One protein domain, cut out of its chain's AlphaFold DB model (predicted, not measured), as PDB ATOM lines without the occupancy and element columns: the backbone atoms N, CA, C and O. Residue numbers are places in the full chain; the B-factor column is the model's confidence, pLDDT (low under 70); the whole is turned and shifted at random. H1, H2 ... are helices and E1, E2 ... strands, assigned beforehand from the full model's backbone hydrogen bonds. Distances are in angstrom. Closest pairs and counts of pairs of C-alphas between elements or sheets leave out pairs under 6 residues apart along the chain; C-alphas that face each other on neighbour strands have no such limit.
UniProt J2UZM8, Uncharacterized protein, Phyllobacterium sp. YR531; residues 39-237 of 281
ATOM      1  N   LEU A  39     -40.586  -1.458  17.777       97.50
ATOM      2  CA  LEU A  39     -41.736  -1.952  17.025       97.50
ATOM      3  C   LEU A  39     -42.990  -1.199  17.474       97.50
ATOM      4  O   LEU A  39     -43.406  -1.316  18.627       97.50
ATOM      5  N   GLU A  40     -43.583  -0.416  16.577       97.88
ATOM      6  CA  GLU A  40     -44.866   0.259  16.780       97.88
ATOM      7  C   GLU A  40     -46.004  -0.587  16.196       97.88
ATOM      8  O   GLU A  40     -45.963  -0.941  15.018       97.88
ATOM      9  N   THR A  41     -47.006  -0.917  17.015       96.88
ATOM     10  CA  THR A  41     -48.152  -1.759  16.623       96.88
ATOM     11  C   THR A  41     -49.359  -1.545  17.551       96.88
ATOM     12  O   THR A  41     -49.263  -0.835  18.557       96.88
ATOM     13  N   HIS A  42     -50.503  -2.141  17.220       94.94
ATOM     14  CA  HIS A  42     -51.685  -2.257  18.073       94.94
ATOM     15  C   HIS A  42     -52.550  -3.463  17.674       94.94
ATOM     16  O   HIS A  42     -52.327  -4.103  16.651       94.94
ATOM     17  N   LEU A  43     -53.553  -3.781  18.493       93.94
ATOM     18  CA  LEU A  43     -54.538  -4.811  18.144       93.94
ATOM     19  C   LEU A  43     -55.346  -4.373  16.916       93.94
ATOM     20  O   LEU A  43     -55.610  -3.181  16.754       93.94
ATOM     21  N   ALA A  44     -55.712  -5.331  16.067       92.50
ATOM     22  CA  ALA A  44     -56.303  -5.128  14.744       92.50
ATOM     23  C   ALA A  44     -55.442  -4.311  13.754       92.50
ATOM     24  O   ALA A  44     -55.941  -3.909  12.704       92.50
ATOM     25  N   ASP A  45     -54.158  -4.064  14.047       94.31
ATOM     26  CA  ASP A  45     -53.223  -3.545  13.040       94.31
ATOM     27  C   ASP A  45     -53.039  -4.588  11.926       94.31
ATOM     28  O   ASP A  45     -53.116  -5.797  12.174       94.31
ATOM     29  N   SER A  46     -52.823  -4.126  10.695       94.44
ATOM     30  CA  SER A  46     -52.601  -5.017   9.555       94.44
ATOM     31  C   SER A  46     -51.116  -5.352   9.434       94.44
ATOM     32  O   SER A  46     -50.250  -4.502   9.649       94.44
ATOM     33  N   ALA A  47     -50.788  -6.575   9.016       94.69
ATOM     34  CA  ALA A  47     -49.406  -6.984   8.782       94.69
ATOM     35  C   ALA A  47     -48.711  -6.055   7.774       94.69
ATOM     36  O   ALA A  47     -47.549  -5.696   7.958       94.69
ATOM     37  N   LYS A  48     -49.434  -5.605   6.738       95.00
ATOM     38  CA  LYS A  48     -48.921  -4.652   5.747       95.00
ATOM     39  C   LYS A  48     -48.505  -3.330   6.387       95.00
ATOM     40  O   LYS A  48     -47.378  -2.879   6.173       95.00
ATOM     41  N   ASP A  49     -49.405  -2.713   7.150       95.81
ATOM     42  CA  ASP A  49     -49.154  -1.408   7.759       95.81
ATOM     43  C   ASP A  49     -48.084  -1.512   8.839       95.81
ATOM     44  O   ASP A  49     -47.218  -0.644   8.936       95.81
ATOM     45  N   PHE A  50     -48.074  -2.607   9.596       96.06
ATOM     46  CA  PHE A  50     -47.023  -2.910  10.553       96.06
ATOM     47  C   PHE A  50     -45.641  -3.006   9.894       96.06
ATOM     48  O   PHE A  50     -44.705  -2.342  10.351       96.06
ATOM     49  N   PHE A  51     -45.492  -3.783   8.816       95.62
ATOM     50  CA  PHE A  51     -44.209  -3.910   8.118       95.62
ATOM     51  C   PHE A  51     -43.745  -2.568   7.543       95.62
ATOM     52  O   PHE A  51     -42.593  -2.180   7.742       95.62
ATOM     53  N   ALA A  52     -44.651  -1.815   6.911       95.69
ATOM     54  CA  ALA A  52     -44.343  -0.500   6.358       95.69
ATOM     55  C   ALA A  52     -43.925   0.509   7.446       95.69
ATOM     56  O   ALA A  52     -42.898   1.176   7.318       95.69
ATOM     57  N   ARG A  53     -44.689   0.592   8.543       96.38
ATOM     58  CA  ARG A  53     -44.465   1.521   9.663       96.38
ATOM     59  C   ARG A  53     -43.132   1.285  10.365       96.38
ATOM     60  O   ARG A  53     -42.498   2.239  10.809       96.38
ATOM     61  N   ASN A  54     -42.715   0.026  10.456       95.94
ATOM     62  CA  ASN A  54     -41.491  -0.378  11.143       95.94
ATOM     63  C   ASN A  54     -40.295  -0.565  10.197       95.94
ATOM     64  O   ASN A  54     -39.228  -0.973  10.649       95.94
ATOM     65  N   ASN A  55     -40.453  -0.252   8.903       93.94
ATOM     66  CA  ASN A  55     -39.423  -0.425   7.876       93.94
ATOM     67  C   ASN A  55     -38.835  -1.853   7.866       93.94
ATOM     68  O   ASN A  55     -37.620  -2.048   7.806       93.94
ATOM     69  N   ILE A  56     -39.715  -2.850   7.974       91.81
ATOM     70  CA  ILE A  56     -39.367  -4.270   7.935       91.81
ATOM     71  C   ILE A  56     -39.698  -4.809   6.546       91.81
ATOM     72  O   ILE A  56     -40.803  -4.610   6.046       91.81
ATOM     73  N   ASP A  57     -38.756  -5.536   5.948       88.44
ATOM     74  CA  ASP A  57     -39.014  -6.298   4.728       88.44
ATOM     75  C   ASP A  57     -39.941  -7.495   5.035       88.44
ATOM     76  O   ASP A  57     -39.571  -8.358   5.846       88.44
ATOM     77  N   PRO A  58     -41.139  -7.574   4.422       84.25
ATOM     78  CA  PRO A  58     -42.061  -8.682   4.636       84.25
ATOM     79  C   PRO A  58     -41.597  -9.996   3.992       84.25
ATOM     80  O   PRO A  58     -42.031 -11.059   4.429       84.25
ATOM     81  N   GLU A  59     -40.733  -9.990   2.972       80.56
ATOM     82  CA  GLU A  59     -40.350 -11.212   2.240       80.56
ATOM     83  C   GLU A  59     -39.693 -12.298   3.116       80.56
ATOM     84  O   GLU A  59     -40.142 -13.447   3.061       80.56
ATOM     85  N   PRO A  60     -38.687 -12.005   3.964       75.50
ATOM     86  CA  PRO A  60     -38.127 -13.005   4.876       75.50
ATOM     87  C   PRO A  60     -39.072 -13.361   6.031       75.50
ATOM     88  O   PRO A  60     -38.872 -14.370   6.695       75.50
ATOM     89  N   ARG A  61     -40.090 -12.534   6.300       75.19
ATOM     90  CA  ARG A  61     -41.040 -12.705   7.413       75.19
ATOM     91  C   ARG A  61     -42.368 -13.321   6.993       75.19
ATOM     92  O   ARG A  61     -43.220 -13.561   7.835       75.19
ATOM     93  N   THR A  62     -42.533 -13.586   5.703       74.56
ATOM     94  CA  THR A  62     -43.679 -14.290   5.122       74.56
ATOM     95  C   THR A  62     -43.306 -15.708   4.716       74.56
ATOM     96  O   THR A  62     -44.131 -16.366   4.098       74.56
ATOM     97  N   LYS A  63     -42.101 -16.185   5.068       78.44
ATOM     98  CA  LYS A  63     -41.611 -17.530   4.761       78.44
ATOM     99  C   LYS A  63     -41.066 -18.238   6.000       78.44
ATOM    100  O   LYS A  63     -40.434 -17.610   6.843       78.44
ATOM    101  N   THR A  64     -41.280 -19.544   6.076       74.88
ATOM    102  CA  THR A  64     -40.647 -20.449   7.038       74.88
ATOM    103  C   THR A  64     -39.164 -20.655   6.702       74.88
ATOM    104  O   THR A  64     -38.701 -20.307   5.613       74.88
ATOM    105  N   ASP A  65     -38.421 -21.320   7.593       70.94
ATOM    106  CA  ASP A  65     -37.033 -21.734   7.333       70.94
ATOM    107  C   ASP A  65     -36.905 -22.679   6.116       70.94
ATOM    108  O   ASP A  65     -35.852 -22.734   5.481       70.94
ATOM    109  N   SER A  66     -37.975 -23.410   5.760       73.56
ATOM    110  CA  SER A  66     -38.052 -24.243   4.547       73.56
ATOM    111  C   SER A  66     -38.351 -23.438   3.273       73.56
ATOM    112  O   SER A  66     -38.287 -23.991   2.175       73.56
ATOM    113  N   GLY A  67     -38.647 -22.140   3.396       79.06
ATOM    114  CA  GLY A  67     -39.007 -21.249   2.294       79.06
ATOM    115  C   GLY A  67     -40.491 -21.276   1.910       79.06
ATOM    116  O   GLY A  67     -40.873 -20.608   0.947       79.06
ATOM    117  N   GLU A  68     -41.324 -22.023   2.637       81.00
ATOM    118  CA  GLU A  68     -42.778 -22.058   2.443       81.00
ATOM    119  C   GLU A  68     -43.409 -20.778   2.972       81.00
ATOM    120  O   GLU A  68     -42.939 -20.227   3.960       81.00
ATOM    121  N   LEU A  69     -44.468 -20.286   2.330       83.19
ATOM    122  CA  LEU A  69     -45.132 -19.077   2.807       83.19
ATOM    123  C   LEU A  69     -45.854 -19.349   4.133       83.19
ATOM    124  O   LEU A  69     -46.533 -20.365   4.259       83.19
ATOM    125  N   TYR A  70     -45.754 -18.419   5.085       84.00
ATOM    126  CA  TYR A  70     -46.587 -18.447   6.283       84.00
ATOM    127  C   TYR A  70     -48.062 -18.451   5.891       84.00
ATOM    128  O   TYR A  70     -48.488 -17.748   4.961       84.00
ATOM    129  N   GLU A  71     -48.827 -19.246   6.627       90.50
ATOM    130  CA  GLU A  71     -50.273 -19.312   6.503       90.50
ATOM    131  C   GLU A  71     -50.904 -17.956   6.855       90.50
ATOM    132  O   GLU A  71     -50.266 -17.054   7.390       90.50
ATOM    133  N   ASP A  72     -52.166 -17.770   6.499       89.06
ATOM    134  CA  ASP A  72     -52.964 -16.577   6.806       89.06
ATOM    135  C   ASP A  72     -53.336 -16.421   8.292       89.06
ATOM    136  O   ASP A  72     -53.896 -15.393   8.680       89.06
ATOM    137  N   TRP A  73     -52.954 -17.389   9.121       90.69
ATOM    138  CA  TRP A  73     -52.996 -17.357  10.579       90.69
ATOM    139  C   TRP A  73     -51.651 -17.830  11.140       90.69
ATOM    140  O   TRP A  73     -50.941 -18.608  10.495       90.69
ATOM    141  N   GLY A  74     -51.283 -17.360  12.329       90.50
ATOM    142  CA  GLY A  74     -50.042 -17.784  12.971       90.50
ATOM    143  C   GLY A  74     -49.356 -16.684  13.763       90.50
ATOM    144  O   GLY A  74     -50.003 -15.813  14.338       90.50
ATOM    145  N   ILE A  75     -48.027 -16.768  13.827       88.81
ATOM    146  CA  ILE A  75     -47.191 -15.940  14.699       88.81
ATOM    147  C   ILE A  75     -46.085 -15.269  13.886       88.81
ATOM    148  O   ILE A  75     -45.290 -15.935  13.225       88.81
ATOM    149  N   LEU A  76     -45.963 -13.951  14.038       90.00
ATOM    150  CA  LEU A  76     -44.780 -13.184  13.660       90.00
ATOM    151  C   LEU A  76     -43.897 -12.968  14.893       90.00
ATOM    152  O   LEU A  76     -44.277 -12.283  15.843       90.00
ATOM    153  N   ALA A  77     -42.702 -13.556  14.863       88.31
ATOM    154  CA  ALA A  77     -41.764 -13.580  15.981       88.31
ATOM    155  C   ALA A  77     -40.538 -12.681  15.741       88.31
ATOM    156  O   ALA A  77     -39.804 -12.832  14.757       88.31
ATOM    157  N   PHE A  78     -40.268 -11.783  16.685       89.75
ATOM    158  CA  PHE A  78     -39.107 -10.894  16.702       89.75
ATOM    159  C   PHE A  78     -38.251 -11.213  17.921       89.75
ATOM    160  O   PHE A  78     -38.592 -10.843  19.042       89.75
ATOM    161  N   THR A  79     -37.135 -11.906  17.698       86.81
ATOM    162  CA  THR A  79     -36.227 -12.342  18.764       86.81
ATOM    163  C   THR A  79     -34.877 -11.652  18.646       86.81
ATOM    164  O   THR A  79     -34.341 -11.513  17.549       86.81
ATOM    165  N   ALA A  80     -34.336 -11.205  19.777       84.56
ATOM    166  CA  ALA A  80     -32.965 -10.731  19.921       84.56
ATOM    167  C   ALA A  80     -32.102 -11.868  20.497       84.56
ATOM    168  O   ALA A  80     -31.969 -12.011  21.719       84.56
ATOM    169  N   PHE A  81     -31.562 -12.742  19.642       75.94
ATOM    170  CA  PHE A  81     -30.733 -13.860  20.083       75.94
ATOM    171  C   PHE A  81     -29.354 -13.351  20.538       75.94
ATOM    172  O   PHE A  81     -28.604 -12.706  19.801       75.94
ATOM    173  N   ALA A  82     -28.968 -13.704  21.767       66.75
ATOM    174  CA  ALA A  82     -27.674 -13.317  22.336       66.75
ATOM    175  C   ALA A  82     -26.474 -13.847  21.521       66.75
ATOM    176  O   ALA A  82     -25.422 -13.217  21.501       66.75
ATOM    177  N   GLY A  83     -26.638 -14.984  20.832       66.31
ATOM    178  CA  GLY A  83     -25.590 -15.633  20.037       66.31
ATOM    179  C   GLY A  83     -25.570 -15.282  18.546       66.31
ATOM    180  O   GLY A  83     -24.770 -15.870  17.823       66.31
ATOM    181  N   ARG A  84     -26.443 -14.380  18.073       73.12
ATOM    182  CA  ARG A  84     -26.542 -13.986  16.658       73.12
ATOM    183  C   ARG A  84     -26.109 -12.530  16.481       73.12
ATOM    184  O   ARG A  84     -26.857 -11.641  16.880       73.12
ATOM    185  N   PRO A  85     -24.905 -12.259  15.948       72.25
ATOM    186  CA  PRO A  85     -24.382 -10.898  15.805       72.25
ATOM    187  C   PRO A  85     -25.272  -9.959  14.977       72.25
ATOM    188  O   PRO A  85     -25.217  -8.748  15.170       72.25
ATOM    189  N   GLU A  86     -26.065 -10.516  14.064       78.75
ATOM    190  CA  GLU A  86     -27.000  -9.812  13.188       78.75
ATOM    191  C   GLU A  86     -28.284  -9.346  13.888       78.75
ATOM    192  O   GLU A  86     -28.950  -8.437  13.394       78.75
ATOM    193  N   ASP A  87     -28.621  -9.932  15.039       81.38
ATOM    194  CA  ASP A  87     -29.822  -9.563  15.781       81.38
ATOM    195  C   ASP A  87     -29.633  -8.266  16.567       81.38
ATOM    196  O   ASP A  87     -28.530  -8.000  17.054       81.38
ATOM    197  N   PRO A  88     -30.702  -7.477  16.779       88.38
ATOM    198  CA  PRO A  88     -30.615  -6.291  17.617       88.38
ATOM    199  C   PRO A  88     -30.294  -6.652  19.072       88.38
ATOM    200  O   PRO A  88     -30.441  -7.795  19.503       88.38
ATOM    201  N   GLU A  89     -29.883  -5.655  19.856       86.44
ATOM    202  CA  GLU A  89     -29.682  -5.841  21.299       86.44
ATOM    203  C   GLU A  89     -30.989  -6.209  22.008       86.44
ATOM    204  O   GLU A  89     -30.977  -7.015  22.932       86.44
ATOM    205  N   GLY A  90     -32.109  -5.666  21.534       90.94
ATOM    206  CA  GLY A  90     -33.442  -5.934  22.046       90.94
ATOM    207  C   GLY A  90     -34.525  -5.274  21.208       90.94
ATOM    208  O   GLY A  90     -34.237  -4.546  20.252       90.94
ATOM    209  N   TYR A  91     -35.771  -5.505  21.604       93.88
ATOM    210  CA  TYR A  91     -36.951  -4.901  21.000       93.88
ATOM    211  C   TYR A  91     -37.723  -4.078  22.027       93.88
ATOM    212  O   TYR A  91     -38.083  -4.575  23.090       93.88
ATOM    213  N   ILE A  92     -38.011  -2.824  21.700       96.88
ATOM    214  CA  ILE A  92     -38.947  -1.972  22.435       96.88
ATOM    215  C   ILE A  92     -40.302  -2.090  21.751       96.88
ATOM    216  O   ILE A  92     -40.450  -1.695  20.594       96.88
ATOM    217  N   LEU A  93     -41.301  -2.603  22.465       97.25
ATOM    218  CA  LEU A  93     -42.678  -2.600  21.985       97.25
ATOM    219  C   LEU A  93     -43.344  -1.267  22.334       97.25
ATOM    220  O   LEU A  93     -43.476  -0.910  23.509       97.25
ATOM    221  N   LYS A  94     -43.803  -0.553  21.309       97.12
ATOM    222  CA  LYS A  94     -44.612   0.653  21.433       97.12
ATOM    223  C   LYS A  94     -46.036   0.358  20.966       97.12
ATOM    224  O   LYS A  94     -46.327   0.353  19.773       97.12
ATOM    225  N   TYR A  95     -46.928   0.136  21.923       95.44
ATOM    226  CA  TYR A  95     -48.352  -0.002  21.651       95.44
ATOM    227  C   TYR A  95     -48.958   1.374  21.352       95.44
ATOM    228  O   TYR A  95     -48.752   2.311  22.133       95.44
ATOM    229  N   LYS A  96     -49.708   1.515  20.252       93.31
ATOM    230  CA  LYS A  96     -50.323   2.793  19.860       93.31
ATOM    231  C   LYS A  96     -51.669   2.611  19.156       93.31
ATOM    232  O   LYS A  96     -51.704   2.397  17.949       93.31
ATOM    233  N   ALA A  97     -52.762   2.793  19.895       87.56
ATOM    234  CA  ALA A  97     -54.128   2.818  19.367       87.56
ATOM    235  C   ALA A  97     -54.810   4.143  19.744       87.56
ATOM    236  O   ALA A  97     -55.223   4.337  20.887       87.56
ATOM    237  N   GLY A  98     -54.894   5.080  18.796       84.94
ATOM    238  CA  GLY A  98     -55.376   6.438  19.075       84.94
ATOM    239  C   GLY A  98     -54.538   7.123  20.161       84.94
ATOM    240  O   GLY A  98     -53.310   7.155  20.065       84.94
ATOM    241  N   ASP A  99     -55.200   7.626  21.205       85.69
ATOM    242  CA  ASP A  99     -54.548   8.255  22.364       85.69
ATOM    243  C   ASP A  99     -54.005   7.235  23.382       85.69
ATOM    244  O   ASP A  99     -53.246   7.588  24.290       85.69
ATOM    245  N   CYS A 100     -54.346   5.951  23.234       85.69
ATOM    246  CA  CYS A 100     -53.856   4.892  24.106       85.69
ATOM    247  C   CYS A 100     -52.473   4.460  23.654       85.69
ATOM    248  O   CYS A 100     -52.303   3.754  22.653       85.69
ATOM    249  N   THR A 101     -51.472   4.874  24.417       92.50
ATOM    250  CA  THR A 101     -50.089   4.535  24.117       92.50
ATOM    251  C   THR A 101     -49.411   3.903  25.315       92.50
ATOM    252  O   THR A 101     -49.701   4.228  26.467       92.50
ATOM    253  N   ALA A 102     -48.514   2.967  25.033       94.12
ATOM    254  CA  ALA A 102     -47.611   2.392  26.012       94.12
ATOM    255  C   ALA A 102     -46.276   2.099  25.333       94.12
ATOM    256  O   ALA A 102     -46.233   1.660  24.188       94.12
ATOM    257  N   THR A 103     -45.178   2.358  26.033       96.12
ATOM    258  CA  THR A 103     -43.838   1.963  25.592       96.12
ATOM    259  C   THR A 103     -43.268   1.050  26.654       96.12
ATOM    260  O   THR A 103     -43.127   1.455  27.808       96.12
ATOM    261  N   LEU A 104     -42.990  -0.190  26.273       96.69
ATOM    262  CA  LEU A 104     -42.393  -1.162  27.170       96.69
ATOM    263  C   LEU A 104     -40.869  -1.000  27.198       96.69
ATOM    264  O   LEU A 104     -40.281  -0.535  26.220       96.69
ATOM    265  N   PRO A 105     -40.206  -1.394  28.298       95.38
ATOM    266  CA  PRO A 105     -38.759  -1.563  28.311       95.38
ATOM    267  C   PRO A 105     -38.276  -2.483  27.184       95.38
ATOM    268  O   PRO A 105     -39.035  -3.308  26.677       95.38
ATOM    269  N   ALA A 106     -36.997  -2.371  26.820       92.56
ATOM    270  CA  ALA A 106     -36.396  -3.267  25.842       92.56
ATOM    271  C   ALA A 106     -36.458  -4.725  26.331       92.56
ATOM    272  O   ALA A 106     -36.010  -5.063  27.431       92.56
ATOM    273  N   GLY A 107     -37.035  -5.572  25.490       90.62
ATOM    274  CA  GLY A 107     -37.222  -6.995  25.697       90.62
ATOM    275  C   GLY A 107     -36.407  -7.841  24.744       90.62
ATOM    276  O   GLY A 107     -35.826  -7.355  23.773       90.62
ATOM    277  N   ARG A 108     -36.419  -9.145  25.000       83.25
ATOM    278  CA  ARG A 108     -35.788 -10.126  24.112       83.25
ATOM    279  C   ARG A 108     -36.696 -10.550  22.972       83.25
ATOM    280  O   ARG A 108     -36.204 -10.931  21.913       83.25
ATOM    281  N   TYR A 109     -37.996 -10.528  23.217       88.88
ATOM    282  CA  TYR A 109     -38.971 -11.108  22.322       88.88
ATOM    283  C   TYR A 109     -40.183 -10.204  22.192       88.88
ATOM    284  O   TYR A 109     -40.697  -9.698  23.194       88.88
ATOM    285  N   VAL A 110     -40.634 -10.028  20.958       93.31
ATOM    286  CA  VAL A 110     -41.959  -9.513  20.635       93.31
ATOM    287  C   VAL A 110     -42.620 -10.527  19.717       93.31
ATOM    288  O   VAL A 110     -42.034 -10.948  18.721       93.31
ATOM    289  N   GLN A 111     -43.838 -10.908  20.064       92.62
ATOM    290  CA  GLN A 111     -44.679 -11.769  19.256       92.62
ATOM    291  C   GLN A 111     -45.955 -11.047  18.899       92.62
ATOM    292  O   GLN A 111     -46.524 -10.305  19.701       92.62
ATOM    293  N   VAL A 112     -46.379 -11.284  17.669       93.88
ATOM    294  CA  VAL A 112     -47.643 -10.808  17.160       93.88
ATOM    295  C   VAL A 112     -48.367 -11.986  16.535       93.88
ATOM    296  O   VAL A 112     -47.903 -12.546  15.540       93.88
ATOM    297  N   ASP A 113     -49.487 -12.354  17.135       93.88
ATOM    298  CA  ASP A 113     -50.379 -13.368  16.599       93.88
ATOM    299  C   ASP A 113     -51.276 -12.690  15.576       93.88
ATOM    300  O   ASP A 113     -51.751 -11.570  15.799       93.88
ATOM    301  N   HIS A 114     -51.488 -13.351  14.444       93.50
ATOM    302  CA  HIS A 114     -52.303 -12.808  13.375       93.50
ATOM    303  C   HIS A 114     -53.334 -13.800  12.861       93.50
ATOM    304  O   HIS A 114     -53.125 -15.012  12.859       93.50
ATOM    305  N   GLU A 115     -54.409 -13.229  12.341       93.62
ATOM    306  CA  GLU A 115     -55.549 -13.900  11.740       93.62
ATOM    307  C   GLU A 115     -56.018 -13.038  10.561       93.62
ATOM    308  O   GLU A 115     -56.143 -11.823  10.707       93.62
ATOM    309  N   ALA A 116     -56.167 -13.612   9.362       93.25
ATOM    310  CA  ALA A 116     -56.370 -12.848   8.117       93.25
ATOM    311  C   ALA A 116     -55.360 -11.688   7.917       93.25
ATOM    312  O   ALA A 116     -55.678 -10.648   7.343       93.25
ATOM    313  N   GLY A 117     -54.134 -11.834   8.430       92.69
ATOM    314  CA  GLY A 117     -53.124 -10.772   8.425       92.69
ATOM    315  C   GLY A 117     -53.407  -9.579   9.352       92.69
ATOM    316  O   GLY A 117     -52.698  -8.580   9.245       92.69
ATOM    317  N   PHE A 118     -54.381  -9.670  10.260       94.75
ATOM    318  CA  PHE A 118     -54.657  -8.691  11.315       94.75
ATOM    319  C   PHE A 118     -54.216  -9.215  12.675       94.75
ATOM    320  O   PHE A 118     -54.324 -10.405  12.953       94.75
ATOM    321  N   PHE A 119     -53.719  -8.330  13.532       94.50
ATOM    322  CA  PHE A 119     -53.142  -8.733  14.810       94.50
ATOM    323  C   PHE A 119     -54.198  -8.945  15.893       94.50
ATOM    324  O   PHE A 119     -54.913  -8.015  16.266       94.50
ATOM    325  N   THR A 120     -54.263 -10.159  16.431       93.25
ATOM    326  CA  THR A 120     -55.247 -10.563  17.450       93.25
ATOM    327  C   THR A 120     -54.663 -10.547  18.856       93.25
ATOM    328  O   THR A 120     -55.360 -10.220  19.816       93.25
ATOM    329  N   THR A 121     -53.366 -10.835  18.978       94.56
ATOM    330  CA  THR A 121     -52.617 -10.775  20.235       94.56
ATOM    331  C   THR A 121     -51.233 -10.198  19.981       94.56
ATOM    332  O   THR A 121     -50.590 -10.492  18.976       94.56
ATOM    333  N   ILE A 122     -50.751  -9.369  20.904       96.00
ATOM    334  CA  ILE A 122     -49.381  -8.856  20.889       96.00
ATOM    335  C   ILE A 122     -48.767  -9.135  22.251       96.00
ATOM    336  O   ILE A 122     -49.328  -8.752  23.275       96.00
ATOM    337  N   SER A 123     -47.591  -9.744  22.289       95.12
ATOM    338  CA  SER A 123     -46.880 -10.004  23.536       95.12
ATOM    339  C   SER A 123     -45.423  -9.571  23.466       95.12
ATOM    340  O   SER A 123     -44.799  -9.528  22.405       95.12
ATOM    341  N   SER A 124     -44.870  -9.214  24.622       94.62
ATOM    342  CA  SER A 124     -43.447  -8.949  24.782       94.62
ATOM    343  C   SER A 124     -42.906  -9.629  26.032       94.62
ATOM    344  O   SER A 124     -43.493  -9.512  27.110       94.62
ATOM    345  N   THR A 125     -41.768 -10.309  25.878       93.00
ATOM    346  CA  THR A 125     -41.038 -10.941  26.983       93.00
ATOM    347  C   THR A 125     -39.877 -10.053  27.417       93.00
ATOM    348  O   THR A 125     -38.970  -9.752  26.629       93.00
ATOM    349  N   LEU A 126     -39.903  -9.661  28.690       91.81
ATOM    350  CA  LEU A 126     -38.991  -8.724  29.338       91.81
ATOM    351  C   LEU A 126     -38.349  -9.346  30.592       91.81
ATOM    352  O   LEU A 126     -38.926 -10.250  31.188       91.81
ATOM    353  N   PRO A 127     -37.226  -8.814  31.087       90.56
ATOM    354  CA  PRO A 127     -36.287  -7.976  30.350       90.56
ATOM    355  C   PRO A 127     -35.448  -8.848  29.397       90.56
ATOM    356  O   PRO A 127     -35.789 -10.001  29.132       90.56
ATOM    357  N   LEU A 128     -34.368  -8.292  28.846       82.56
ATOM    358  CA  LEU A 128     -33.460  -9.033  27.971       82.56
ATOM    359  C   LEU A 128     -32.898 -10.291  28.637       82.56
ATOM    360  O   LEU A 128     -33.026 -11.380  28.082       82.56
ATOM    361  N   ASP A 129     -32.312 -10.151  29.823       83.56
ATOM    362  CA  ASP A 129     -31.766 -11.273  30.581       83.56
ATOM    363  C   ASP A 129     -32.660 -11.614  31.773       83.56
ATOM    364  O   ASP A 129     -33.061 -10.706  32.497       83.56
ATOM    365  N   PRO A 130     -32.966 -12.898  32.023       87.19
ATOM    366  CA  PRO A 130     -33.760 -13.295  33.179       87.19
ATOM    367  C   PRO A 130     -33.156 -12.795  34.502       87.19
ATOM    368  O   PRO A 130     -31.957 -12.944  34.753       87.19
ATOM    369  N   VAL A 131     -33.993 -12.237  35.377       91.00
ATOM    370  CA  VAL A 131     -33.567 -11.559  36.616       91.00
ATOM    371  C   VAL A 131     -33.976 -12.331  37.874       91.00
ATOM    372  O   VAL A 131     -34.601 -13.388  37.783       91.00
ATOM    373  N   SER A 132     -33.570 -11.843  39.051       93.56
ATOM    374  CA  SER A 132     -34.010 -12.376  40.349       93.56
ATOM    375  C   SER A 132     -35.508 -12.131  40.591       93.56
ATOM    376  O   SER A 132     -36.149 -11.359  39.871       93.56
ATOM    377  N   PHE A 133     -36.078 -12.775  41.613       94.44
ATOM    378  CA  PHE A 133     -37.476 -12.551  41.980       94.44
ATOM    379  C   PHE A 133     -37.711 -11.109  42.459       94.44
ATOM    380  O   PHE A 133     -38.685 -10.457  42.089       94.44
ATOM    381  N   GLU A 134     -36.794 -10.569  43.252       95.38
ATOM    382  CA  GLU A 134     -36.878  -9.205  43.763       95.38
ATOM    383  C   GLU A 134     -36.868  -8.189  42.614       95.38
ATOM    384  O   GLU A 134     -37.720  -7.294  42.561       95.38
ATOM    385  N   ASP A 135     -35.963  -8.373  41.652       96.31
ATOM    386  CA  ASP A 135     -35.832  -7.492  40.491       96.31
ATOM    387  C   ASP A 135     -37.049  -7.587  39.564       96.31
ATOM    388  O   ASP A 135     -37.545  -6.562  39.087       96.31
ATOM    389  N   VAL A 136     -37.585  -8.795  39.330       95.69
ATOM    390  CA  VAL A 136     -38.769  -8.958  38.471       95.69
ATOM    391  C   VAL A 136     -40.003  -8.302  39.089       95.69
ATOM    392  O   VAL A 136     -40.824  -7.730  38.368       95.69
ATOM    393  N   MET A 137     -40.124  -8.315  40.420       96.50
ATOM    394  CA  MET A 137     -41.204  -7.631  41.131       96.50
ATOM    395  C   MET A 137     -41.072  -6.108  41.038       96.50
ATOM    396  O   MET A 137     -42.078  -5.418  40.849       96.50
ATOM    397  N   VAL A 138     -39.853  -5.567  41.136       96.62
ATOM    398  CA  VAL A 138     -39.595  -4.132  40.920       96.62
ATOM    399  C   VAL A 138     -39.966  -3.731  39.493       96.62
ATOM    400  O   VAL A 138     -40.721  -2.775  39.308       96.62
ATOM    401  N   LEU A 139     -39.506  -4.485  38.493       96.50
ATOM    402  CA  LEU A 139     -39.787  -4.200  37.087       96.50
ATOM    403  C   LEU A 139     -41.288  -4.313  36.766       96.50
ATOM    404  O   LEU A 139     -41.839  -3.448  36.088       96.50
ATOM    405  N   SER A 140     -41.981  -5.316  37.314       97.19
ATOM    406  CA  SER A 140     -43.433  -5.486  37.135       97.19
ATOM    407  C   SER A 140     -44.222  -4.292  37.678       97.19
ATOM    408  O   SER A 140     -45.147  -3.812  37.020       97.19
ATOM    409  N   ARG A 141     -43.829  -3.760  38.846       96.81
ATOM    410  CA  ARG A 141     -44.424  -2.534  39.408       96.81
ATOM    411  C   ARG A 141     -44.161  -1.324  38.523       96.81
ATOM    412  O   ARG A 141     -45.097  -0.596  38.235       96.81
ATOM    413  N   GLN A 142     -42.931  -1.148  38.039       96.38
ATOM    414  CA  GLN A 142     -42.590  -0.036  37.145       96.38
ATOM    415  C   GLN A 142     -43.418  -0.050  35.853       96.38
ATOM    416  O   GLN A 142     -43.898   1.000  35.429       96.38
ATOM    417  N   ILE A 143     -43.619  -1.228  35.251       96.56
ATOM    418  CA  ILE A 143     -44.461  -1.382  34.057       96.56
ATOM    419  C   ILE A 143     -45.928  -1.074  34.397       96.56
ATOM    420  O   ILE A 143     -46.565  -0.293  33.692       96.56
ATOM    421  N   GLY A 144     -46.451  -1.632  35.496       95.62
ATOM    422  CA  GLY A 144     -47.815  -1.366  35.966       95.62
ATOM    423  C   GLY A 144     -48.083   0.121  36.226       95.62
ATOM    424  O   GLY A 144     -49.050   0.671  35.706       95.62
ATOM    425  N   ASP A 145     -47.179   0.791  36.944       94.38
ATOM    426  CA  ASP A 145     -47.239   2.232  37.207       94.38
ATOM    427  C   ASP A 145     -47.165   3.051  35.908       94.38
ATOM    428  O   ASP A 145     -47.735   4.139  35.814       94.38
ATOM    429  N   GLY A 146     -46.451   2.544  34.896       93.50
ATOM    430  CA  GLY A 146     -46.409   3.118  33.553       93.50
ATOM    431  C   GLY A 146     -47.785   3.128  32.886       93.50
ATOM    432  O   GLY A 146     -48.199   4.165  32.366       93.50
ATOM    433  N   PHE A 147     -48.521   2.016  32.964       93.75
ATOM    434  CA  PHE A 147     -49.900   1.943  32.473       93.75
ATOM    435  C   PHE A 147     -50.833   2.884  33.239       93.75
ATOM    436  O   PHE A 147     -51.598   3.623  32.616       93.75
ATOM    437  N   ASP A 148     -50.738   2.930  34.570       92.06
ATOM    438  CA  ASP A 148     -51.581   3.829  35.369       92.06
ATOM    439  C   ASP A 148     -51.327   5.307  35.016       92.06
ATOM    440  O   ASP A 148     -52.269   6.081  34.844       92.06
ATOM    441  N   LYS A 149     -50.057   5.705  34.845       90.94
ATOM    442  CA  LYS A 149     -49.678   7.070  34.428       90.94
ATOM    443  C   LYS A 149     -50.151   7.414  33.021       90.94
ATOM    444  O   LYS A 149     -50.461   8.573  32.760       90.94
ATOM    445  N   ALA A 150     -50.215   6.428  32.132       88.56
ATOM    446  CA  ALA A 150     -50.769   6.581  30.793       88.56
ATOM    447  C   ALA A 150     -52.315   6.601  30.781       88.56
ATOM    448  O   ALA A 150     -52.915   6.650  29.711       88.56
ATOM    449  N   GLY A 151     -52.970   6.556  31.949       87.94
ATOM    450  CA  GLY A 151     -54.425   6.650  32.082       87.94
ATOM    451  C   GLY A 151     -55.166   5.328  31.876       87.94
ATOM    452  O   GLY A 151     -56.387   5.333  31.720       87.94
ATOM    453  N   TRP A 152     -54.462   4.196  31.874       91.62
ATOM    454  CA  TRP A 152     -55.080   2.890  31.685       91.62
ATOM    455  C   TRP A 152     -55.791   2.468  32.969       91.62
ATOM    456  O   TRP A 152     -55.252   2.573  34.072       91.62
ATOM    457  N   LYS A 153     -57.019   1.960  32.844       92.69
ATOM    458  CA  LYS A 153     -57.828   1.596  34.008       92.69
ATOM    459  C   LYS A 153     -57.474   0.197  34.488       92.69
ATOM    460  O   LYS A 153     -57.752  -0.792  33.813       92.69
ATOM    461  N   ARG A 154     -56.936   0.096  35.697       93.81
ATOM    462  CA  ARG A 154     -56.646  -1.190  36.332       93.81
ATOM    463  C   ARG A 154     -57.927  -1.991  36.607       93.81
ATOM    464  O   ARG A 154     -58.893  -1.452  37.146       93.81
ATOM    465  N   THR A 155     -57.925  -3.280  36.272       93.50
ATOM    466  CA  THR A 155     -59.047  -4.213  36.510       93.50
ATOM    467  C   THR A 155     -58.677  -5.355  37.455       93.50
ATOM    468  O   THR A 155     -59.537  -5.857  38.173       93.50
ATOM    469  N   GLN A 156     -57.398  -5.733  37.511       93.44
ATOM    470  CA  GLN A 156     -56.864  -6.722  38.447       93.44
ATOM    471  C   GLN A 156     -55.462  -6.303  38.901       93.44
ATOM    472  O   GLN A 156     -54.683  -5.787  38.101       93.44
ATOM    473  N   TYR A 157     -55.118  -6.537  40.171       93.81
ATOM    474  CA  TYR A 157     -53.802  -6.197  40.716       93.81
ATOM    475  C   TYR A 157     -53.389  -7.132  41.848       93.81
ATOM    476  O   TYR A 157     -54.175  -7.362  42.767       93.81
ATOM    477  N   LYS A 158     -52.156  -7.635  41.797       92.75
ATOM    478  CA  LYS A 158     -51.563  -8.519  42.802       92.75
ATOM    479  C   LYS A 158     -50.088  -8.130  43.018       92.75
ATOM    480  O   LYS A 158     -49.197  -8.758  42.459       92.75
ATOM    481  N   PRO A 159     -49.807  -7.075  43.806       87.88
ATOM    482  CA  PRO A 159     -48.445  -6.558  43.998       87.88
ATOM    483  C   PRO A 159     -47.580  -7.397  44.946       87.88
ATOM    484  O   PRO A 159     -46.356  -7.240  44.953       87.88
ATOM    485  N   ASP A 160     -48.221  -8.264  45.733       90.31
ATOM    486  CA  ASP A 160     -47.617  -9.066  46.800       90.31
ATOM    487  C   ASP A 160     -47.551 -10.549  46.402       90.31
ATOM    488  O   ASP A 160     -47.918 -11.445  47.167       90.31
ATOM    489  N   ILE A 161     -47.137 -10.814  45.159       92.25
ATOM    490  CA  ILE A 161     -46.847 -12.174  44.696       92.25
ATOM    491  C   ILE A 161     -45.714 -12.746  45.542       92.25
ATOM    492  O   ILE A 161     -44.749 -12.047  45.856       92.25
ATOM    493  N   LYS A 162     -45.826 -14.030  45.881       90.94
ATOM    494  CA  LYS A 162     -44.743 -14.793  46.493       90.94
ATOM    495  C   LYS A 162     -44.353 -15.937  45.569       90.94
ATOM    496  O   LYS A 162     -45.195 -16.444  44.828       90.94
ATOM    497  N   GLN A 163     -43.092 -16.346  45.607       86.06
ATOM    498  CA  GLN A 163     -42.568 -17.385  44.719       86.06
ATOM    499  C   GLN A 163     -43.359 -18.701  44.831       86.06
ATOM    500  O   GLN A 163     -43.615 -19.365  43.828       86.06
ATOM    501  N   GLU A 164     -43.814 -19.049  46.032       85.12
ATOM    502  CA  GLU A 164     -44.603 -20.250  46.302       85.12
ATOM    503  C   GLU A 164     -46.024 -20.229  45.718       85.12
ATOM    504  O   GLU A 164     -46.676 -21.270  45.696       85.12
ATOM    505  N   THR A 165     -46.526 -19.078  45.252       84.44
ATOM    506  CA  THR A 165     -47.893 -18.975  44.714       84.44
ATOM    507  C   THR A 165     -47.979 -19.219  43.215       84.44
ATOM    508  O   THR A 165     -49.087 -19.244  42.690       84.44
ATOM    509  N   PHE A 166     -46.846 -19.394  42.527       87.00
ATOM    510  CA  PHE A 166     -46.834 -19.604  41.083       87.00
ATOM    511  C   PHE A 166     -47.644 -20.851  40.725       87.00
ATOM    512  O   PHE A 166     -47.332 -21.963  41.158       87.00
ATOM    513  N   GLY A 167     -48.679 -20.651  39.911       79.12
ATOM    514  CA  GLY A 167     -49.467 -21.739  39.353       79.12
ATOM    515  C   GLY A 167     -48.684 -22.456  38.261       79.12
ATOM    516  O   GLY A 167     -47.863 -21.848  37.576       79.12
ATOM    517  N   GLU A 168     -48.945 -23.747  38.086       83.25
ATOM    518  CA  GLU A 168     -48.399 -24.536  36.985       83.25
ATOM    519  C   GLU A 168     -49.429 -24.611  35.852       83.25
ATOM    520  O   GLU A 168     -50.598 -24.933  36.071       83.25
ATOM    521  N   SER A 169     -49.006 -24.264  34.638       75.44
ATOM    522  CA  SER A 169     -49.812 -24.442  33.428       75.44
ATOM    523  C   SER A 169     -49.948 -25.923  33.066       75.44
ATOM    524  O   SER A 169     -49.162 -26.761  33.502       75.44
ATOM    525  N   SER A 170     -50.885 -26.245  32.174       67.38
ATOM    526  CA  SER A 170     -50.999 -27.587  31.581       67.38
ATOM    527  C   SER A 170     -49.732 -28.048  30.845       67.38
ATOM    528  O   SER A 170     -49.546 -29.246  30.649       67.38
ATOM    529  N   LEU A 171     -48.858 -27.112  30.459       67.69
ATOM    530  CA  LEU A 171     -47.580 -27.365  29.792       67.69
ATOM    531  C   LEU A 171     -46.386 -27.371  30.767       67.69
ATOM    532  O   LEU A 171     -45.238 -27.357  30.330       67.69
ATOM    533  N   GLY A 172     -46.630 -27.346  32.081       72.81
ATOM    534  CA  GLY A 172     -45.591 -27.385  33.120       72.81
ATOM    535  C   GLY A 172     -44.871 -26.054  33.374       72.81
ATOM    536  O   GLY A 172     -44.111 -25.926  34.332       72.81
ATOM    537  N   SER A 173     -45.125 -25.023  32.561       80.25
ATOM    538  CA  SER A 173     -44.620 -23.668  32.809       80.25
ATOM    539  C   SER A 173     -45.288 -23.054  34.029       80.25
ATOM    540  O   SER A 173     -46.519 -23.049  34.107       80.25
ATOM    541  N   LYS A 174     -44.493 -22.494  34.943       88.12
ATOM    542  CA  LYS A 174     -44.999 -21.822  36.140       88.12
ATOM    543  C   LYS A 174     -45.080 -20.314  35.946       88.12
ATOM    544  O   LYS A 174     -44.109 -19.688  35.516       88.12
ATOM    545  N   PHE A 175     -46.217 -19.721  36.289       91.81
ATOM    546  CA  PHE A 175     -46.430 -18.280  36.167       91.81
ATOM    547  C   PHE A 175     -47.462 -17.754  37.171       91.81
ATOM    548  O   PHE A 175     -48.195 -18.511  37.806       91.81
ATOM    549  N   GLU A 176     -47.518 -16.433  37.306       94.38
ATOM    550  CA  GLU A 176     -48.489 -15.735  38.141       94.38
ATOM    551  C   GLU A 176     -48.897 -14.402  37.495       94.38
ATOM    552  O   GLU A 176     -48.076 -13.710  36.891       94.38
ATOM    553  N   TYR A 177     -50.170 -14.021  37.636       94.00
ATOM    554  CA  TYR A 177     -50.659 -12.735  37.137       94.00
ATOM    555  C   TYR A 177     -50.336 -11.615  38.124       94.00
ATOM    556  O   TYR A 177     -50.879 -11.577  39.229       94.00
ATOM    557  N   PHE A 178     -49.522 -10.654  37.690       96.25
ATOM    558  CA  PHE A 178     -49.238  -9.437  38.449       96.25
ATOM    559  C   PHE A 178     -50.388  -8.433  38.363       96.25
ATOM    560  O   PHE A 178     -50.783  -7.831  39.363       96.25
ATOM    561  N   GLY A 179     -50.973  -8.262  37.180       96.38
ATOM    562  CA  GLY A 179     -52.089  -7.341  37.011       96.38
ATOM    563  C   GLY A 179     -52.696  -7.349  35.619       96.38
ATOM    564  O   GLY A 179     -52.150  -7.945  34.687       96.38
ATOM    565  N   LYS A 180     -53.844  -6.679  35.506       96.12
ATOM    566  CA  LYS A 180     -54.561  -6.433  34.255       96.12
ATOM    567  C   LYS A 180     -55.063  -4.997  34.211       96.12
ATOM    568  O   LYS A 180     -55.548  -4.471  35.220       96.12
ATOM    569  N   TRP A 181     -54.994  -4.404  33.029       94.81
ATOM    570  CA  TRP A 181     -55.504  -3.075  32.729       94.81
ATOM    571  C   TRP A 181     -56.391  -3.137  31.495       94.81
ATOM    572  O   TRP A 181     -56.124  -3.882  30.557       94.81
ATOM    573  N   MET A 182     -57.451  -2.345  31.518       92.44
ATOM    574  CA  MET A 182     -58.336  -2.121  30.390       92.44
ATOM    575  C   MET A 182     -57.637  -1.211  29.385       92.44
ATOM    576  O   MET A 182     -57.145  -0.136  29.747       92.44
ATOM    577  N   LEU A 183     -57.597  -1.648  28.137       84.75
ATOM    578  CA  LEU A 183     -56.991  -0.919  27.037       84.75
ATOM    579  C   LEU A 183     -58.041   0.029  26.442       84.75
ATOM    580  O   LEU A 183     -59.152  -0.382  26.138       84.75
ATOM    581  N   CYS A 184     -57.718   1.318  26.327       80.75
ATOM    582  CA  CYS A 184     -58.615   2.338  25.761       80.75
ATOM    583  C   CYS A 184     -60.002   2.482  26.405       80.75
ATOM    584  O   CYS A 184     -60.932   2.953  25.756       80.75
ATOM    585  N   ASN A 185     -60.156   2.117  27.681       80.25
ATOM    586  CA  ASN A 185     -61.466   2.018  28.343       80.25
ATOM    587  C   ASN A 185     -62.444   1.048  27.650       80.25
ATOM    588  O   ASN A 185     -63.645   1.106  27.914       80.25
ATOM    589  N   ASP A 186     -61.935   0.153  26.806       83.88
ATOM    590  CA  ASP A 186     -62.702  -0.925  26.209       83.88
ATOM    591  C   ASP A 186     -62.569  -2.173  27.094       83.88
ATOM    592  O   ASP A 186     -61.466  -2.699  27.246       83.88
ATOM    593  N   PRO A 187     -63.656  -2.665  27.715       80.69
ATOM    594  CA  PRO A 187     -63.598  -3.839  28.582       80.69
ATOM    595  C   PRO A 187     -63.193  -5.129  27.854       80.69
ATOM    596  O   PRO A 187     -62.779  -6.077  28.526       80.69
ATOM    597  N   ASN A 188     -63.293  -5.165  26.524       82.75
ATOM    598  CA  ASN A 188     -62.938  -6.314  25.694       82.75
ATOM    599  C   ASN A 188     -61.470  -6.292  25.263       82.75
ATOM    600  O   ASN A 188     -60.961  -7.301  24.779       82.75
ATOM    601  N   LEU A 189     -60.775  -5.172  25.450       87.31
ATOM    602  CA  LEU A 189     -59.352  -5.041  25.183       87.31
ATOM    603  C   LEU A 189     -58.613  -4.916  26.508       87.31
ATOM    604  O   LEU A 189     -58.950  -4.098  27.369       87.31
ATOM    605  N   ARG A 190     -57.557  -5.700  26.695       92.19
ATOM    606  CA  ARG A 190     -56.775  -5.612  27.926       92.19
ATOM    607  C   ARG A 190     -55.294  -5.772  27.661       92.19
ATOM    608  O   ARG A 190     -54.859  -6.335  26.664       92.19
ATOM    609  N   VAL A 191     -54.522  -5.276  28.615       95.62
ATOM    610  CA  VAL A 191     -53.130  -5.656  28.790       95.62
ATOM    611  C   VAL A 191     -52.994  -6.404  30.106       95.62
ATOM    612  O   VAL A 191     -53.566  -6.013  31.127       95.62
ATOM    613  N   SER A 192     -52.251  -7.500  30.086       96.50
ATOM    614  CA  SER A 192     -51.915  -8.281  31.268       96.50
ATOM    615  C   SER A 192     -50.408  -8.336  31.460       96.50
ATOM    616  O   SER A 192     -49.648  -8.379  30.495       96.50
ATOM    617  N   ILE A 193     -49.991  -8.318  32.722       97.38
ATOM    618  CA  ILE A 193     -48.604  -8.532  33.124       97.38
ATOM    619  C   ILE A 193     -48.557  -9.866  33.860       97.38
ATOM    620  O   ILE A 193     -49.225 -10.043  34.885       97.38
ATOM    621  N   GLN A 194     -47.766 -10.793  33.336       95.56
ATOM    622  CA  GLN A 194     -47.518 -12.100  33.927       95.56
ATOM    623  C   GLN A 194     -46.050 -12.214  34.309       95.56
ATOM    624  O   GLN A 194     -45.176 -11.861  33.523       95.56
ATOM    625  N   ILE A 195     -45.777 -12.750  35.492       95.19
ATOM    626  CA  ILE A 195     -44.426 -13.117  35.904       95.19
ATOM    627  C   ILE A 195     -44.269 -14.606  35.639       95.19
ATOM    628  O   ILE A 195     -45.053 -15.413  36.136       95.19
ATOM    629  N   LYS A 196     -43.266 -14.972  34.850       91.44
ATOM    630  CA  LYS A 196     -42.986 -16.350  34.451       91.44
ATOM    631  C   LYS A 196     -41.712 -16.840  35.119       91.44
ATOM    632  O   LYS A 196     -40.693 -16.147  35.122       91.44
ATOM    633  N   TYR A 197     -41.767 -18.049  35.666       89.88
ATOM    634  CA  TYR A 197     -40.605 -18.716  36.232       89.88
ATOM    635  C   TYR A 197     -39.783 -19.337  35.106       89.88
ATOM    636  O   TYR A 197     -40.140 -20.375  34.538       89.88
ATOM    637  N   TYR A 198     -38.684 -18.664  34.783       84.81
ATOM    638  CA  TYR A 198     -37.893 -18.902  33.584       84.81
ATOM    639  C   TYR A 198     -37.383 -20.345  33.495       84.81
ATOM    640  O   TYR A 198     -37.432 -20.952  32.431       84.81
ATOM    641  N   ASN A 199     -36.993 -20.939  34.625       81.12
ATOM    642  CA  ASN A 199     -36.424 -22.287  34.684       81.12
ATOM    643  C   ASN A 199     -37.434 -23.403  34.330       81.12
ATOM    644  O   ASN A 199     -37.024 -24.543  34.133       81.12
ATOM    645  N   THR A 200     -38.737 -23.099  34.252       78.81
ATOM    646  CA  THR A 200     -39.798 -24.055  33.848       78.81
ATOM    647  C   THR A 200     -40.368 -23.793  32.460       78.81
ATOM    648  O   THR A 200     -41.301 -24.472  32.032       78.81
ATOM    649  N   LEU A 201     -39.852 -22.786  31.759       75.12
ATOM    650  CA  LEU A 201     -40.337 -22.455  30.432       75.12
ATOM    651  C   LEU A 201     -39.790 -23.450  29.394       75.12
ATOM    652  O   LEU A 201     -38.623 -23.845  29.482       75.12
ATOM    653  N   PRO A 202     -40.602 -23.871  28.406       67.62
ATOM    654  CA  PRO A 202     -40.119 -24.720  27.330       67.62
ATOM    655  C   PRO A 202     -39.050 -23.983  26.521       67.62
ATOM    656  O   PRO A 202     -39.099 -22.766  26.349       67.62
ATOM    657  N   SER A 203     -38.089 -24.727  25.982       62.72
ATOM    658  CA  SER A 203     -37.128 -24.176  25.027       62.72
ATOM    659  C   SER A 203     -37.844 -23.625  23.787       62.72
ATOM    660  O   SER A 203     -38.655 -24.340  23.198       62.72
ATOM    661  N   GLY A 204     -37.515 -22.408  23.344       62.25
ATOM    662  CA  GLY A 204     -38.082 -21.848  22.115       62.25
ATOM    663  C   GLY A 204     -37.458 -20.521  21.668       62.25
ATOM    664  O   GLY A 204     -36.561 -19.998  22.318       62.25
ATOM    665  N   PRO A 205     -37.911 -19.942  20.546       53.75
ATOM    666  CA  PRO A 205     -37.444 -18.630  20.089       53.75
ATOM    667  C   PRO A 205     -37.952 -17.474  20.970       53.75
ATOM    668  O   PRO A 205     -37.331 -16.414  21.004       53.75
ATOM    669  N   SER A 206     -39.053 -17.678  21.701       50.69
ATOM    670  CA  SER A 206     -39.666 -16.711  22.626       50.69
ATOM    671  C   SER A 206     -39.066 -16.717  24.033       50.69
ATOM    672  O   SER A 206     -39.281 -15.798  24.826       50.69
ATOM    673  N   ILE A 207     -38.320 -17.775  24.345       55.31
ATOM    674  CA  ILE A 207     -37.788 -18.094  25.664       55.31
ATOM    675  C   ILE A 207     -36.344 -18.516  25.411       55.31
ATOM    676  O   ILE A 207     -36.141 -19.628  24.929       55.31
ATOM    677  N   PRO A 208     -35.346 -17.649  25.663       49.56
ATOM    678  CA  PRO A 208     -33.972 -17.895  25.236       49.56
ATOM    679  C   PRO A 208     -33.534 -19.324  25.564       49.56
ATOM    680  O   PRO A 208     -33.815 -19.774  26.678       49.56
ATOM    681  N   PRO A 209     -32.770 -20.021  24.707       42.91
ATOM    682  CA  PRO A 209     -31.802 -20.919  25.284       42.91
ATOM    683  C   PRO A 209     -30.822 -20.036  26.067       42.91
ATOM    684  O   PRO A 209     -30.112 -19.206  25.497       42.91
ATOM    685  N   VAL A 210     -30.735 -20.256  27.377       43.72
ATOM    686  CA  VAL A 210     -29.383 -20.394  27.915       43.72
ATOM    687  C   VAL A 210     -28.761 -21.541  27.115       43.72
ATOM    688  O   VAL A 210     -29.429 -22.566  26.931       43.72
ATOM    689  N   PRO A 211     -27.562 -21.372  26.535       37.22
ATOM    690  CA  PRO A 211     -26.905 -22.467  25.842       37.22
ATOM    691  C   PRO A 211     -26.887 -23.694  26.766       37.22
ATOM    692  O   PRO A 211     -26.320 -23.638  27.852       37.22
ATOM    693  N   GLY A 212     -27.559 -24.771  26.349       41.31
ATOM    694  CA  GLY A 212     -27.799 -25.951  27.182       41.31
ATOM    695  C   GLY A 212     -29.038 -25.822  28.072       41.31
ATOM    696  O   GLY A 212     -28.947 -25.433  29.231       41.31
ATOM    697  N   SER A 213     -30.199 -26.203  27.529       47.25
ATOM    698  CA  SER A 213     -31.353 -26.615  28.333       47.25
ATOM    699  C   SER A 213     -31.282 -28.135  28.553       47.25
ATOM    700  O   SER A 213     -30.952 -28.852  27.600       47.25
ATOM    701  N   PRO A 214     -31.587 -28.649  29.759       53.84
ATOM    702  CA  PRO A 214     -31.994 -27.909  30.956       53.84
ATOM    703  C   PRO A 214     -30.839 -27.127  31.591       53.84
ATOM    704  O   PRO A 214     -29.678 -27.532  31.510       53.84
ATOM    705  N   LEU A 215     -31.187 -26.025  32.265       58.88
ATOM    706  CA  LEU A 215     -30.251 -25.316  33.131       58.88
ATOM    707  C   LEU A 215     -29.678 -26.280  34.185       58.88
ATOM    708  O   LEU A 215     -30.410 -27.153  34.668       58.88
ATOM    709  N   PRO A 216     -28.400 -26.126  34.576       63.56
ATOM    710  CA  PRO A 216     -27.845 -26.851  35.710       63.56
ATOM    711  C   PRO A 216     -28.744 -26.717  36.948       63.56
ATOM    712  O   PRO A 216     -29.341 -25.668  37.183       63.56
ATOM    713  N   LYS A 217     -28.855 -27.781  37.750       65.56
ATOM    714  CA  LYS A 217     -29.746 -27.825  38.927       65.56
ATOM    715  C   LYS A 217     -29.397 -26.767  39.988       65.56
ATOM    716  O   LYS A 217     -30.229 -26.428  40.820       65.56
ATOM    717  N   ASP A 218     -28.160 -26.292  39.974       72.44
ATOM    718  CA  ASP A 218     -27.593 -25.243  40.818       72.44
ATOM    719  C   ASP A 218     -27.721 -23.835  40.213       72.44
ATOM    720  O   ASP A 218     -27.317 -22.859  40.846       72.44
ATOM    721  N   TYR A 219     -28.290 -23.704  39.011       75.19
ATOM    722  CA  TYR A 219     -28.545 -22.400  38.419       75.19
ATOM    723  C   TYR A 219     -29.606 -21.657  39.247       75.19
ATOM    724  O   TYR A 219     -30.673 -22.223  39.497       75.19
ATOM    725  N   PRO A 220     -29.348 -20.402  39.662       84.06
ATOM    726  CA  PRO A 220     -30.307 -19.636  40.447       84.06
ATOM    727  C   PRO A 220     -31.669 -19.539  39.762       84.06
ATOM    728  O   PRO A 220     -31.752 -19.472  38.533       84.06
ATOM    729  N   ASP A 221     -32.730 -19.477  40.561       87.81
ATOM    730  CA  ASP A 221     -34.072 -19.210  40.055       87.81
ATOM    731  C   ASP A 221     -34.104 -17.867  39.330       87.81
ATOM    732  O   ASP A 221     -33.657 -16.843  39.859       87.81
ATOM    733  N   ARG A 222     -34.624 -17.873  38.102       89.81
ATOM    734  CA  ARG A 222     -34.765 -16.674  37.285       89.81
ATOM    735  C   ARG A 222     -36.196 -16.454  36.840       89.81
ATOM    736  O   ARG A 222     -37.000 -17.383  36.732       89.81
ATOM    737  N   TYR A 223     -36.488 -15.201  36.528       91.38
ATOM    738  CA  TYR A 223     -37.817 -14.757  36.156       91.38
ATOM    739  C   TYR A 223     -37.775 -13.817  34.966       91.38
ATOM    740  O   TYR A 223     -36.816 -13.070  34.757       91.38
ATOM    741  N   VAL A 224     -38.863 -13.857  34.210       92.50
ATOM    742  CA  VAL A 224     -39.174 -12.919  33.136       92.50
ATOM    743  C   VAL A 224     -40.612 -12.436  33.305       92.50
ATOM    744  O   VAL A 224     -41.402 -13.019  34.050       92.50
ATOM    745  N   ILE A 225     -40.948 -11.364  32.613       94.75
ATOM    746  CA  ILE A 225     -42.270 -10.766  32.537       94.75
ATOM    747  C   ILE A 225     -42.770 -10.972  31.120       94.75
ATOM    748  O   ILE A 225     -42.069 -10.650  30.166       94.75
ATOM    749  N   GLU A 226     -43.992 -11.455  30.976       94.94
ATOM    750  CA  GLU A 226     -44.729 -11.326  29.729       94.94
ATOM    751  C   GLU A 226     -45.759 -10.214  29.887       94.94
ATOM    752  O   GLU A 226     -46.606 -10.253  30.783       94.94
ATOM    753  N   VAL A 227     -45.669  -9.215  29.017       97.06
ATOM    754  CA  VAL A 227     -46.710  -8.206  28.852       97.06
ATOM    755  C   VAL A 227     -47.494  -8.574  27.605       97.06
ATOM    756  O   VAL A 227     -46.925  -8.605  26.517       97.06
ATOM    757  N   MET A 228     -48.780  -8.867  27.762       96.38
ATOM    758  CA  MET A 228     -49.641  -9.341  26.680       96.38
ATOM    759  C   MET A 228     -50.831  -8.407  26.507       96.38
ATOM    760  O   MET A 228     -51.592  -8.211  27.454       96.38
ATOM    761  N   PHE A 229     -50.975  -7.855  25.308       95.38
ATOM    762  CA  PHE A 229     -52.156  -7.155  24.825       95.38
ATOM    763  C   PHE A 229     -53.022  -8.175  24.093       95.38
ATOM    764  O   PHE A 229     -52.590  -8.738  23.089       95.38
ATOM    765  N   ASP A 230     -54.218  -8.424  24.605       92.56
ATOM    766  CA  ASP A 230     -55.153  -9.390  24.044       92.56
ATOM    767  C   ASP A 230     -56.577  -8.831  24.039       92.56
ATOM    768  O   ASP A 230     -56.903  -7.828  24.690       92.56
ATOM    769  N   SER A 231     -57.432  -9.504  23.276       85.38
ATOM    770  CA  SER A 231     -58.861  -9.235  23.241       85.38
ATOM    771  C   SER A 231     -59.622 -10.549  23.449       85.38
ATOM    772  O   SER A 231     -59.954 -11.250  22.494       85.38
ATOM    773  N   PRO A 232     -59.822 -10.965  24.710       68.81
ATOM    774  CA  PRO A 232     -60.328 -12.294  25.031       68.81
ATOM    775  C   PRO A 232     -61.816 -12.384  24.711       68.81
ATOM    776  O   PRO A 232     -62.604 -11.644  25.299       68.81
ATOM    777  N   GLY A 233     -62.192 -13.324  23.840       64.81
ATOM    778  CA  GLY A 233     -63.578 -13.465  23.382       64.81
ATOM    779  C   GLY A 233     -64.039 -12.250  22.585       64.81
ATOM    780  O   GLY A 233     -65.131 -11.740  22.824       64.81
ATOM    781  N   SER A 234     -63.153 -11.727  21.738       68.62
ATOM    782  CA  SER A 234     -63.384 -10.483  21.022       68.62
ATOM    783  C   SER A 234     -63.921 -10.671  19.624       68.62
ATOM    784  O   SER A 234     -63.513 -11.567  18.889       68.62
ATOM    785  N   ASP A 235     -64.702  -9.674  19.232       81.44
ATOM    786  CA  ASP A 235     -65.106  -9.429  17.859       81.44
ATOM    787  C   ASP A 235     -63.898  -9.355  16.894       81.44
ATOM    788  O   ASP A 235     -64.089  -9.596  15.715       81.44
ATOM    789  N   ILE A 236     -62.661  -9.053  17.339       88.06
ATOM    790  CA  ILE A 236     -61.489  -8.975  16.438       88.06
ATOM    791  C   ILE A 236     -61.118 -10.355  15.903       88.06
ATOM    792  O   ILE A 236     -60.960 -10.514  14.698       88.06
ATOM    793  N   GLU A 237     -60.929 -11.330  16.793       88.81
ATOM    794  CA  GLU A 237     -60.514 -12.681  16.403       88.81
ATOM    795  C   GLU A 237     -61.623 -13.384  15.615       88.81
ATOM    796  O   GLU A 237     -61.345 -13.996  14.583       88.81
TER     797      GLU A 237
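Overview. This is residues 39 to 237 of the 281 residues of an uncharacterized protein of Phyllobacterium sp. YR531 (UniProt J2UZM8). A large, twisted wall of seven strands, E2 E5 E6 E10 E9 E8 E7, is covered on one face by H1, the small sheet E1 E3 E4 and H2, set in a row. The two sheets are partly face to face as a sandwich, and the large sheet curls round H2. The printed part has 199 residues with two named helices and ten named strands, in the order E1 H1 E2 E3 E4 E5 E6 H2 E7 E8 E9 E10; the class is mixed, helices and strands. The large sheet is antiparallel and the small one mixed. The whole is compact, with a radius of gyration of the C-alphas of 16.8 A, and rounded, spanning 44 by 41 by 30 A.

Arrangement. E1, residues 39 to 41, is parallel to E3, residues 91 to 97, with N 39 and O 92 2.8 A apart. H1, residues 47 to 53, is on both sheets; the closest C-alphas of E1 and H1, those of Thr 41 and Phe 50, are 6.3 A apart. E2, residues 73 to 79, is an edge strand, antiparallel to E5, residues 109 to 115, with N 76 and O 112 at 2.8 A. E3 and E4, residues 100 to 103, form a hairpin, with N 95 and O 102 at 2.8 A. E5 and E6, residues 118 to 131, form another, with N 113 and O 121 at 2.8 A. H2, residues 133 to 149, is on both sheets and on the same face of the large one as H1, two layers with helices on one face. E7, residues 153 to 157, E8, residues 174 to 183, E9, residues 186 to 197, and E10, residues 223 to 230, form a meander, each strand the antiparallel neighbour of the one before; N 182 and O 153, N 181 and O 191, and N 192 and O 228 are 2.8, 2.9 and 2.8 A apart. E10 is antiparallel to E6, with N 126 and O 225 at 2.8 A. The closest C-alphas of H2 and E10, those of Phe 133 and Tyr 223, are 6.2 A apart. In H1 and H2 every O i to N i+4 pair is within hydrogen-bond range.

Along the chain. E1 begins at C-alpha 39, (-41.736, -1.952, 17.025). E6 is 33.1 A long and bends by 59 degrees at residue 128; E9 is 30.1 A, E8 25.8 A, H2 24.3 A and E10 21.8 A. E10 ends at C-alpha 230, (-55.153, -9.390, 24.044).

Size, cuts and confidence. The C-alphas of Gly 98 and Asp 218, the two farthest apart, are 47.4 A apart. The printed part has no cut; the links H1 to E2, E2 to E3, E7 to E8 and E9 to E10 are long. Mean pLDDT of the printed part is 85.9, with residues 82 to 83, 170 to 171, 202 to 217 and 232 to 234 under 70.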